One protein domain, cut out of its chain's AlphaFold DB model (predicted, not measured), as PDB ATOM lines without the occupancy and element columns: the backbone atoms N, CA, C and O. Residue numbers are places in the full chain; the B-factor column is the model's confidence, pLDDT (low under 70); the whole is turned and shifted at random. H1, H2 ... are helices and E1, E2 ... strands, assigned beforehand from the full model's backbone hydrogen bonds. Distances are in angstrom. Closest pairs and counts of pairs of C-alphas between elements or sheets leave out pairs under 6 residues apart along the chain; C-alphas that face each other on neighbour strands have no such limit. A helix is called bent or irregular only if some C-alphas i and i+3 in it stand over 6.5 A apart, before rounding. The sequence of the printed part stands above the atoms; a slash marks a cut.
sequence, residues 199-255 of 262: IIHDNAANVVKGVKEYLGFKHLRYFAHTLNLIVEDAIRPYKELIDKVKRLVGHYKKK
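This is residues 199 to 255 of the 262 residues of an uncharacterized protein of Spodoptera exigua (UniProt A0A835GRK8). A small head of two short parallel strands, E1 and E2, with helix H1 over them, sits at one end of a long helical arm made by H2 and H3, which turns a corner where the two helices meet. Residues 227 to 255 stick out free of the rest. The printed part has 57 residues, with three named helices and two named strands in the order E1, H1, E2, H2, H3, and the class is mostly helix. It is extended, with a radius of gyration of the C-alphas of 17.5 A and spans of 50 by 25 by 15 A.

E1 is residues 199 to 201, 6.4 A long, beginning at C-alpha 199 (-33.363, 40.451, -2.952). E2 is residues 219 to 221, 6.9 A. H1 is residues 205 to 215, 14.3 A, and H2 residues 223 to 234, 16.6 A. H3 is residues 236 to 255, 28.4 A, ending at C-alpha 255 (-76.229, 42.052, -12.234); it is irregular, with C-alphas 237 and 240 7.9 A apart, and has a kink of 36 degrees near residue 243.

E1 and E2 are parallel, with 25 degrees between their directions; N 220 and O 199 are 2.9 A apart, within hydrogen-bond range. E1, H1 and E2 form a strand-helix-strand unit, two parallel neighbour strands with a helix between, and its crossover is right-handed. The closest C-alphas of E1 and H1, His 201 and Val 207, are 7.1 A apart. H2 and H3 meet only through their link. H1 and H2 are apart. Every O i to N i+4 pair is within range in H2, 6 of 7 in H1 and 14 of 16 in H3.

The farthest C-alphas, Gly 216 and Lys 255, are 51.5 A apart. The printed part has no cut, and its four links are tight. Mean pLDDT of the printed part is 89.1; residue 255 is under 70.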
ATOM      1  N   ILE A 199     -31.977  40.041  -3.225       86.31
ATOM      2  CA  ILE A 199     -33.363  40.451  -2.952       86.31
ATOM      3  C   ILE A 199     -34.079  40.778  -4.268       86.31
ATOM      4  O   ILE A 199     -33.681  41.691  -4.992       86.31
ATOM      5  N   ILE A 200     -35.168  40.068  -4.570       87.56
ATOM      6  CA  ILE A 200     -36.038  40.371  -5.717       87.56
ATOM      7  C   ILE A 200     -37.157  41.316  -5.262       87.56
ATOM      8  O   ILE A 200     -37.846  41.028  -4.287       87.56
ATOM      9  N   HIS A 201     -37.356  42.437  -5.960       87.19
ATOM     10  CA  HIS A 201     -38.351  43.453  -5.585       87.19
ATOM     11  C   HIS A 201     -39.078  44.062  -6.796       87.19
ATOM     12  O   HIS A 201     -38.570  44.087  -7.916       87.19
ATOM     13  N   ASP A 202     -40.266  44.616  -6.566       85.88
ATOM     14  CA  ASP A 202     -41.180  45.194  -7.565       85.88
ATOM     15  C   ASP A 202     -40.773  46.583  -8.101       85.88
ATOM     16  O   ASP A 202     -41.577  47.275  -8.711       85.88
ATOM     17  N   ASN A 203     -39.526  47.010  -7.880       84.12
ATOM     18  CA  ASN A 203     -39.024  48.349  -8.217       84.12
ATOM     19  C   ASN A 203     -39.748  49.536  -7.524       84.12
ATOM     20  O   ASN A 203     -39.491  50.685  -7.888       84.12
ATOM     21  N   ALA A 204     -40.575  49.319  -6.492       86.62
ATOM     22  CA  ALA A 204     -41.135  50.419  -5.705       86.62
ATOM     23  C   ALA A 204     -40.018  51.264  -5.058       86.62
ATOM     24  O   ALA A 204     -39.090  50.730  -4.447       86.62
ATOM     25  N   ALA A 205     -40.083  52.594  -5.192       88.88
ATOM     26  CA  ALA A 205     -38.960  53.486  -4.875       88.88
ATOM     27  C   ALA A 205     -38.500  53.418  -3.403       88.88
ATOM     28  O   ALA A 205     -37.307  53.499  -3.118       88.88
ATOM     29  N   ASN A 206     -39.433  53.217  -2.470       92.56
ATOM     30  CA  ASN A 206     -39.146  52.984  -1.054       92.56
ATOM     31  C   ASN A 206     -38.421  51.647  -0.811       92.56
ATOM     32  O   ASN A 206     -37.510  51.600   0.012       92.56
ATOM     33  N   VAL A 207     -38.785  50.585  -1.537       90.00
ATOM     34  CA  VAL A 207     -38.139  49.265  -1.440       90.00
ATOM     35  C   VAL A 207     -36.748  49.299  -2.071       90.00
ATOM     36  O   VAL A 207     -35.794  48.847  -1.444       90.00
ATOM     37  N   VAL A 208     -36.601  49.919  -3.250       89.69
ATOM     38  CA  VAL A 208     -35.297  50.171  -3.897       89.69
ATOM     39  C   VAL A 208     -34.364  50.904  -2.936       89.69
ATOM     40  O   VAL A 208     -33.239  50.462  -2.716       89.69
ATOM     41  N   LYS A 209     -34.845  51.999  -2.331       89.88
ATOM     42  CA  LYS A 209     -34.076  52.774  -1.357       89.88
ATOM     43  C   LYS A 209     -33.700  51.930  -0.140       89.88
ATOM     44  O   LYS A 209     -32.537  51.909   0.244       89.88
ATOM     45  N   GLY A 210     -34.658  51.197   0.429       90.25
ATOM     46  CA  GLY A 210     -34.424  50.342   1.589       90.25
ATOM     47  C   GLY A 210     -33.347  49.287   1.345       90.25
ATOM     48  O   GLY A 210     -32.401  49.177   2.120       90.25
ATOM     49  N   VAL A 211     -33.445  48.562   0.232       88.56
ATOM     50  CA  VAL A 211     -32.493  47.499  -0.102       88.56
ATOM     51  C   VAL A 211     -31.115  48.061  -0.465       88.56
ATOM     52  O   VAL A 211     -30.109  47.538   0.006       88.56
ATOM     53  N   LYS A 212     -31.056  49.145  -1.250       86.69
ATOM     54  CA  LYS A 212     -29.794  49.717  -1.742       86.69
ATOM     55  C   LYS A 212     -29.048  50.562  -0.704       86.69
ATOM     56  O   LYS A 212     -27.830  50.464  -0.634       86.69
ATOM     57  N   GLU A 213     -29.747  51.416   0.046       87.31
ATOM     58  CA  GLU A 213     -29.122  52.401   0.945       87.31
ATOM     59  C   GLU A 213     -29.070  51.948   2.408       87.31
ATOM     60  O   GLU A 213     -28.116  52.294   3.099       87.31
ATOM     61  N   TYR A 214     -30.065  51.194   2.895       85.81
ATOM     62  CA  TYR A 214     -30.124  50.792   4.312       85.81
ATOM     63  C   TYR A 214     -29.655  49.359   4.560       85.81
ATOM     64  O   TYR A 214     -29.016  49.106   5.576       85.81
ATOM     65  N   LEU A 215     -29.966  48.421   3.659       84.56
ATOM     66  CA  LEU A 215     -29.599  47.010   3.827       84.56
ATOM     67  C   LEU A 215     -28.299  46.633   3.094       84.56
ATOM     68  O   LEU A 215     -27.595  45.737   3.543       84.56
ATOM     69  N   GLY A 216     -27.973  47.294   1.979       81.94
ATOM     70  CA  GLY A 216     -26.741  47.059   1.211       81.94
ATOM     71  C   GLY A 216     -26.712  45.764   0.383       81.94
ATOM     72  O   GLY A 216     -25.677  45.437  -0.192       81.94
ATOM     73  N   PHE A 217     -27.825  45.030   0.288       83.94
ATOM     74  CA  PHE A 217     -27.876  43.749  -0.424       83.94
ATOM     75  C   PHE A 217     -27.877  43.921  -1.951       83.94
ATOM     76  O   PHE A 217     -28.473  44.854  -2.514       83.94
ATOM     77  N   LYS A 218     -27.286  42.934  -2.638       85.38
ATOM     78  CA  LYS A 218     -27.502  42.715  -4.074       85.38
ATOM     79  C   LYS A 218     -29.002  42.524  -4.331       85.38
ATOM     80  O   LYS A 218     -29.697  41.857  -3.560       85.38
ATOM     81  N   HIS A 219     -29.516  43.122  -5.401       87.62
ATOM     82  CA  HIS A 219     -30.950  43.128  -5.675       87.62
ATOM     83  C   HIS A 219     -31.285  43.111  -7.161       87.62
ATOM     84  O   HIS A 219     -30.549  43.642  -7.994       87.62
ATOM     85  N   LEU A 220     -32.424  42.498  -7.479       84.94
ATOM     86  CA  LEU A 220     -32.923  42.301  -8.832       84.94
ATOM     87  C   LEU A 220     -34.360  42.819  -8.943       84.94
ATOM     88  O   LEU A 220     -35.201  42.590  -8.073       84.94
ATOM     89  N   ARG A 221     -34.661  43.496 -10.053       85.00
ATOM     90  CA  ARG A 221     -36.012  43.999 -10.330       85.00
ATOM     91  C   ARG A 221     -36.889  42.881 -10.878       85.00
ATOM     92  O   ARG A 221     -36.507  42.197 -11.825       85.00
ATOM     93  N   TYR A 222     -38.085  42.734 -10.321       87.00
ATOM     94  CA  TYR A 222     -39.042  41.722 -10.742       87.00
ATOM     95  C   TYR A 222     -39.583  42.024 -12.146       87.00
ATOM     96  O   TYR A 222     -40.303  43.002 -12.364       87.00
ATOM     97  N   PHE A 223     -39.240  41.167 -13.108       83.94
ATOM     98  CA  PHE A 223     -39.493  41.391 -14.533       83.94
ATOM     99  C   PHE A 223     -40.973  41.617 -14.876       83.94
ATOM    100  O   PHE A 223     -41.286  42.478 -15.698       83.94
ATOM    101  N   ALA A 224     -41.899  40.911 -14.217       85.31
ATOM    102  CA  ALA A 224     -43.324  41.046 -14.512       85.31
ATOM    103  C   ALA A 224     -43.895  42.428 -14.132       85.31
ATOM    104  O   ALA A 224     -44.822  42.890 -14.793       85.31
ATOM    105  N   HIS A 225     -43.322  43.126 -13.140       80.75
ATOM    106  CA  HIS A 225     -43.702  44.515 -12.861       80.75
ATOM    107  C   HIS A 225     -43.294  45.431 -14.024       80.75
ATOM    108  O   HIS A 225     -44.104  46.219 -14.508       80.75
ATOM    109  N   THR A 226     -42.072  45.268 -14.541       84.50
ATOM    110  CA  THR A 226     -41.584  46.003 -15.719       84.50
ATOM    111  C   THR A 226     -42.450  45.733 -16.954       84.50
ATOM    112  O   THR A 226     -42.826  46.675 -17.645       84.50
ATOM    113  N   LEU A 227     -42.828  44.472 -17.208       88.19
ATOM    114  CA  LEU A 227     -43.766  44.132 -18.284       88.19
ATOM    115  C   LEU A 227     -45.134  44.793 -18.091       88.19
ATOM    116  O   LEU A 227     -45.679  45.334 -19.050       88.19
ATOM    117  N   ASN A 228     -45.682  44.782 -16.872       89.12
ATOM    118  CA  ASN A 228     -46.966  45.419 -16.596       89.12
ATOM    119  C   ASN A 228     -46.917  46.930 -16.872       89.12
ATOM    120  O   ASN A 228     -47.827  47.446 -17.510       89.12
ATOM    121  N   LEU A 229     -45.838  47.623 -16.485       88.06
ATOM    122  CA  LEU A 229     -45.648  49.043 -16.808       88.06
ATOM    123  C   LEU A 229     -45.583  49.302 -18.325       88.06
ATOM    124  O   LEU A 229     -46.207  50.247 -18.803       88.06
ATOM    125  N   ILE A 230     -44.870  48.459 -19.084       92.38
ATOM    126  CA  ILE A 230     -44.796  48.563 -20.554       92.38
ATOM    127  C   ILE A 230     -46.183  48.370 -21.179       92.38
ATOM    128  O   ILE A 230     -46.581  49.142 -22.050       92.38
ATOM    129  N   VAL A 231     -46.940  47.368 -20.723       94.25
ATOM    130  CA  VAL A 231     -48.304  47.110 -21.205       94.25
ATOM    131  C   VAL A 231     -49.246  48.255 -20.828       94.25
ATOM    132  O   VAL A 231     -50.001  48.710 -21.682       94.25
ATOM    133  N   GLU A 232     -49.189  48.764 -19.594       92.44
ATOM    134  CA  GLU A 232     -50.008  49.893 -19.133       92.44
ATOM    135  C   GLU A 232     -49.751  51.183 -19.921       92.44
ATOM    136  O   GLU A 232     -50.701  51.920 -20.200       92.44
ATOM    137  N   ASP A 233     -48.503  51.451 -20.311       94.50
ATOM    138  CA  ASP A 233     -48.167  52.598 -21.156       94.50
ATOM    139  C   ASP A 233     -48.593  52.375 -22.618       94.50
ATOM    140  O   ASP A 233     -49.235  53.238 -23.213       94.50
ATOM    141  N   ALA A 234     -48.376  51.177 -23.172       96.06
ATOM    142  CA  ALA A 234     -48.810  50.828 -24.528       96.06
ATOM    143  C   ALA A 234     -50.342  50.882 -24.712       96.06
ATOM    144  O   ALA A 234     -50.827  51.255 -25.782       96.06
ATOM    145  N   ILE A 235     -51.124  50.549 -23.675       95.94
ATOM    146  CA  ILE A 235     -52.595  50.652 -23.709       95.94
ATOM    147  C   ILE A 235     -53.126  52.037 -23.306       95.94
ATOM    148  O   ILE A 235     -54.325  52.293 -23.455       95.94
ATOM    149  N   ARG A 236     -52.268  52.946 -22.821       95.44
ATOM    150  CA  ARG A 236     -52.638  54.296 -22.360       95.44
ATOM    151  C   ARG A 236     -53.409  55.124 -23.407       95.44
ATOM    152  O   ARG A 236     -54.385  55.757 -22.998       95.44
ATOM    153  N   PRO A 237     -53.100  55.084 -24.724       96.94
ATOM    154  CA  PRO A 237     -53.899  55.771 -25.747       96.94
ATOM    155  C   PRO A 237     -55.344  55.254 -25.855       96.94
ATOM    156  O   PRO A 237     -56.255  56.004 -26.195       96.94
ATOM    157  N   TYR A 238     -55.583  53.985 -25.515       95.81
ATOM    158  CA  TYR A 238     -56.889  53.325 -25.621       95.81
ATOM    159  C   TYR A 238     -57.718  53.411 -24.331       95.81
ATOM    160  O   TYR A 238     -58.771  52.774 -24.221       95.81
ATOM    161  N   LYS A 239     -57.270  54.197 -23.340       94.75
ATOM    162  CA  LYS A 239     -57.865  54.265 -21.998       94.75
ATOM    163  C   LYS A 239     -59.370  54.544 -22.009       94.75
ATOM    164  O   LYS A 239     -60.105  53.870 -21.296       94.75
ATOM    165  N   GLU A 240     -59.862  55.450 -22.859       95.88
ATOM    166  CA  GLU A 240     -61.305  55.724 -22.950       95.88
ATOM    167  C   GLU A 240     -62.135  54.507 -23.383       95.88
ATOM    168  O   GLU A 240     -63.221  54.266 -22.845       95.88
ATOM    169  N   LEU A 241     -61.637  53.746 -24.363       95.56
ATOM    170  CA  LEU A 241     -62.287  52.531 -24.853       95.56
ATOM    171  C   LEU A 241     -62.267  51.457 -23.765       95.56
ATOM    172  O   LEU A 241     -63.304  50.868 -23.459       95.56
ATOM    173  N   ILE A 242     -61.114  51.272 -23.121       94.69
ATOM    174  CA  ILE A 242     -60.940  50.363 -21.986       94.69
ATOM    175  C   ILE A 242     -61.909  50.725 -20.853       94.69
ATOM    176  O   ILE A 242     -62.552  49.839 -20.298       94.69
ATOM    177  N   ASP A 243     -62.097  52.007 -20.541       95.38
ATOM    178  CA  ASP A 243     -63.011  52.451 -19.488       95.38
ATOM    179  C   ASP A 243     -64.493  52.328 -19.897       95.38
ATOM    180  O   ASP A 243     -65.357  52.081 -19.049       95.38
ATOM    181  N   LYS A 244     -64.838  52.438 -21.191       96.56
ATOM    182  CA  LYS A 244     -66.173  52.061 -21.712       96.56
ATOM    183  C   LYS A 244     -66.422  50.552 -21.534       96.56
ATOM    184  O   LYS A 244     -67.449  50.178 -20.966       96.56
ATOM    185  N   VAL A 245     -65.463  49.698 -21.901       95.88
ATOM    186  CA  VAL A 245     -65.543  48.235 -21.712       95.88
ATOM    187  C   VAL A 245     -65.611  47.860 -20.225       95.88
ATOM    188  O   VAL A 245     -66.474  47.077 -19.834       95.88
ATOM    189  N   LYS A 246     -64.786  48.464 -19.360       94.88
ATOM    190  CA  LYS A 246     -64.827  48.252 -17.899       94.88
ATOM    191  C   LYS A 246     -66.183  48.628 -17.298       94.88
ATOM    192  O   LYS A 246     -66.677  47.893 -16.446       94.88
ATOM    193  N   ARG A 247     -66.812  49.726 -17.745       94.50
ATOM    194  CA  ARG A 247     -68.176  50.106 -17.323       94.50
ATOM    195  C   ARG A 247     -69.213  49.063 -17.745       94.50
ATOM    196  O   ARG A 247     -70.023  48.664 -16.911       94.50
ATOM    197  N   LEU A 248     -69.146  48.574 -18.985       93.50
ATOM    198  CA  LEU A 248     -70.023  47.512 -19.488       93.50
ATOM    199  C   LEU A 248     -69.864  46.218 -18.670       93.50
ATOM    200  O   LEU A 248     -70.836  45.710 -18.114       93.50
ATOM    201  N   VAL A 249     -68.632  45.725 -18.511       93.69
ATOM    202  CA  VAL A 249     -68.319  44.535 -17.698       93.69
ATOM    203  C   VAL A 249     -68.748  44.730 -16.240       93.69
ATOM    204  O   VAL A 249     -69.294  43.813 -15.628       93.69
ATOM    205  N   GLY A 250     -68.561  45.928 -15.680       91.75
ATOM    206  CA  GLY A 250     -69.003  46.288 -14.332       91.75
ATOM    207  C   GLY A 250     -70.522  46.230 -14.151       91.75
ATOM    208  O   GLY A 250     -70.990  45.764 -13.113       91.75
ATOM    209  N   HIS A 251     -71.299  46.633 -15.161       88.88
ATOM    210  CA  HIS A 251     -72.763  46.522 -15.162       88.88
ATOM    211  C   HIS A 251     -73.223  45.062 -15.108       88.88
ATOM    212  O   HIS A 251     -74.057  44.711 -14.275       88.88
ATOM    213  N   TYR A 252     -72.630  44.186 -15.926       86.25
ATOM    214  CA  TYR A 252     -72.946  42.754 -15.896       86.25
ATOM    215  C   TYR A 252     -72.450  42.064 -14.617       86.25
ATOM    216  O   TYR A 252     -73.188  41.263 -14.047       86.25
ATOM    217  N   LYS A 253     -71.272  42.428 -14.084       83.94
ATOM    218  CA  LYS A 253     -70.795  41.928 -12.780       83.94
ATOM    219  C   LYS A 253     -71.720  42.318 -11.621       83.94
ATOM    220  O   LYS A 253     -71.945  41.493 -10.746       83.94
ATOM    221  N   LYS A 254     -72.288  43.532 -11.623       75.88
ATOM    222  CA  LYS A 254     -73.280  43.970 -10.619       75.88
ATOM    223  C   LYS A 254     -74.644  43.281 -10.760       75.88
ATOM    224  O   LYS A 254     -75.379  43.212  -9.783       75.88
ATOM    225  N   LYS A 255     -74.984  42.791 -11.957       66.31
ATOM    226  CA  LYS A 255     -76.229  42.052 -12.234       66.31
ATOM    227  C   LYS A 255     -76.118  40.538 -12.044       66.31
ATOM    228  O   LYS A 255     -77.144  39.867 -12.054       66.31
TER     229      LYS A 255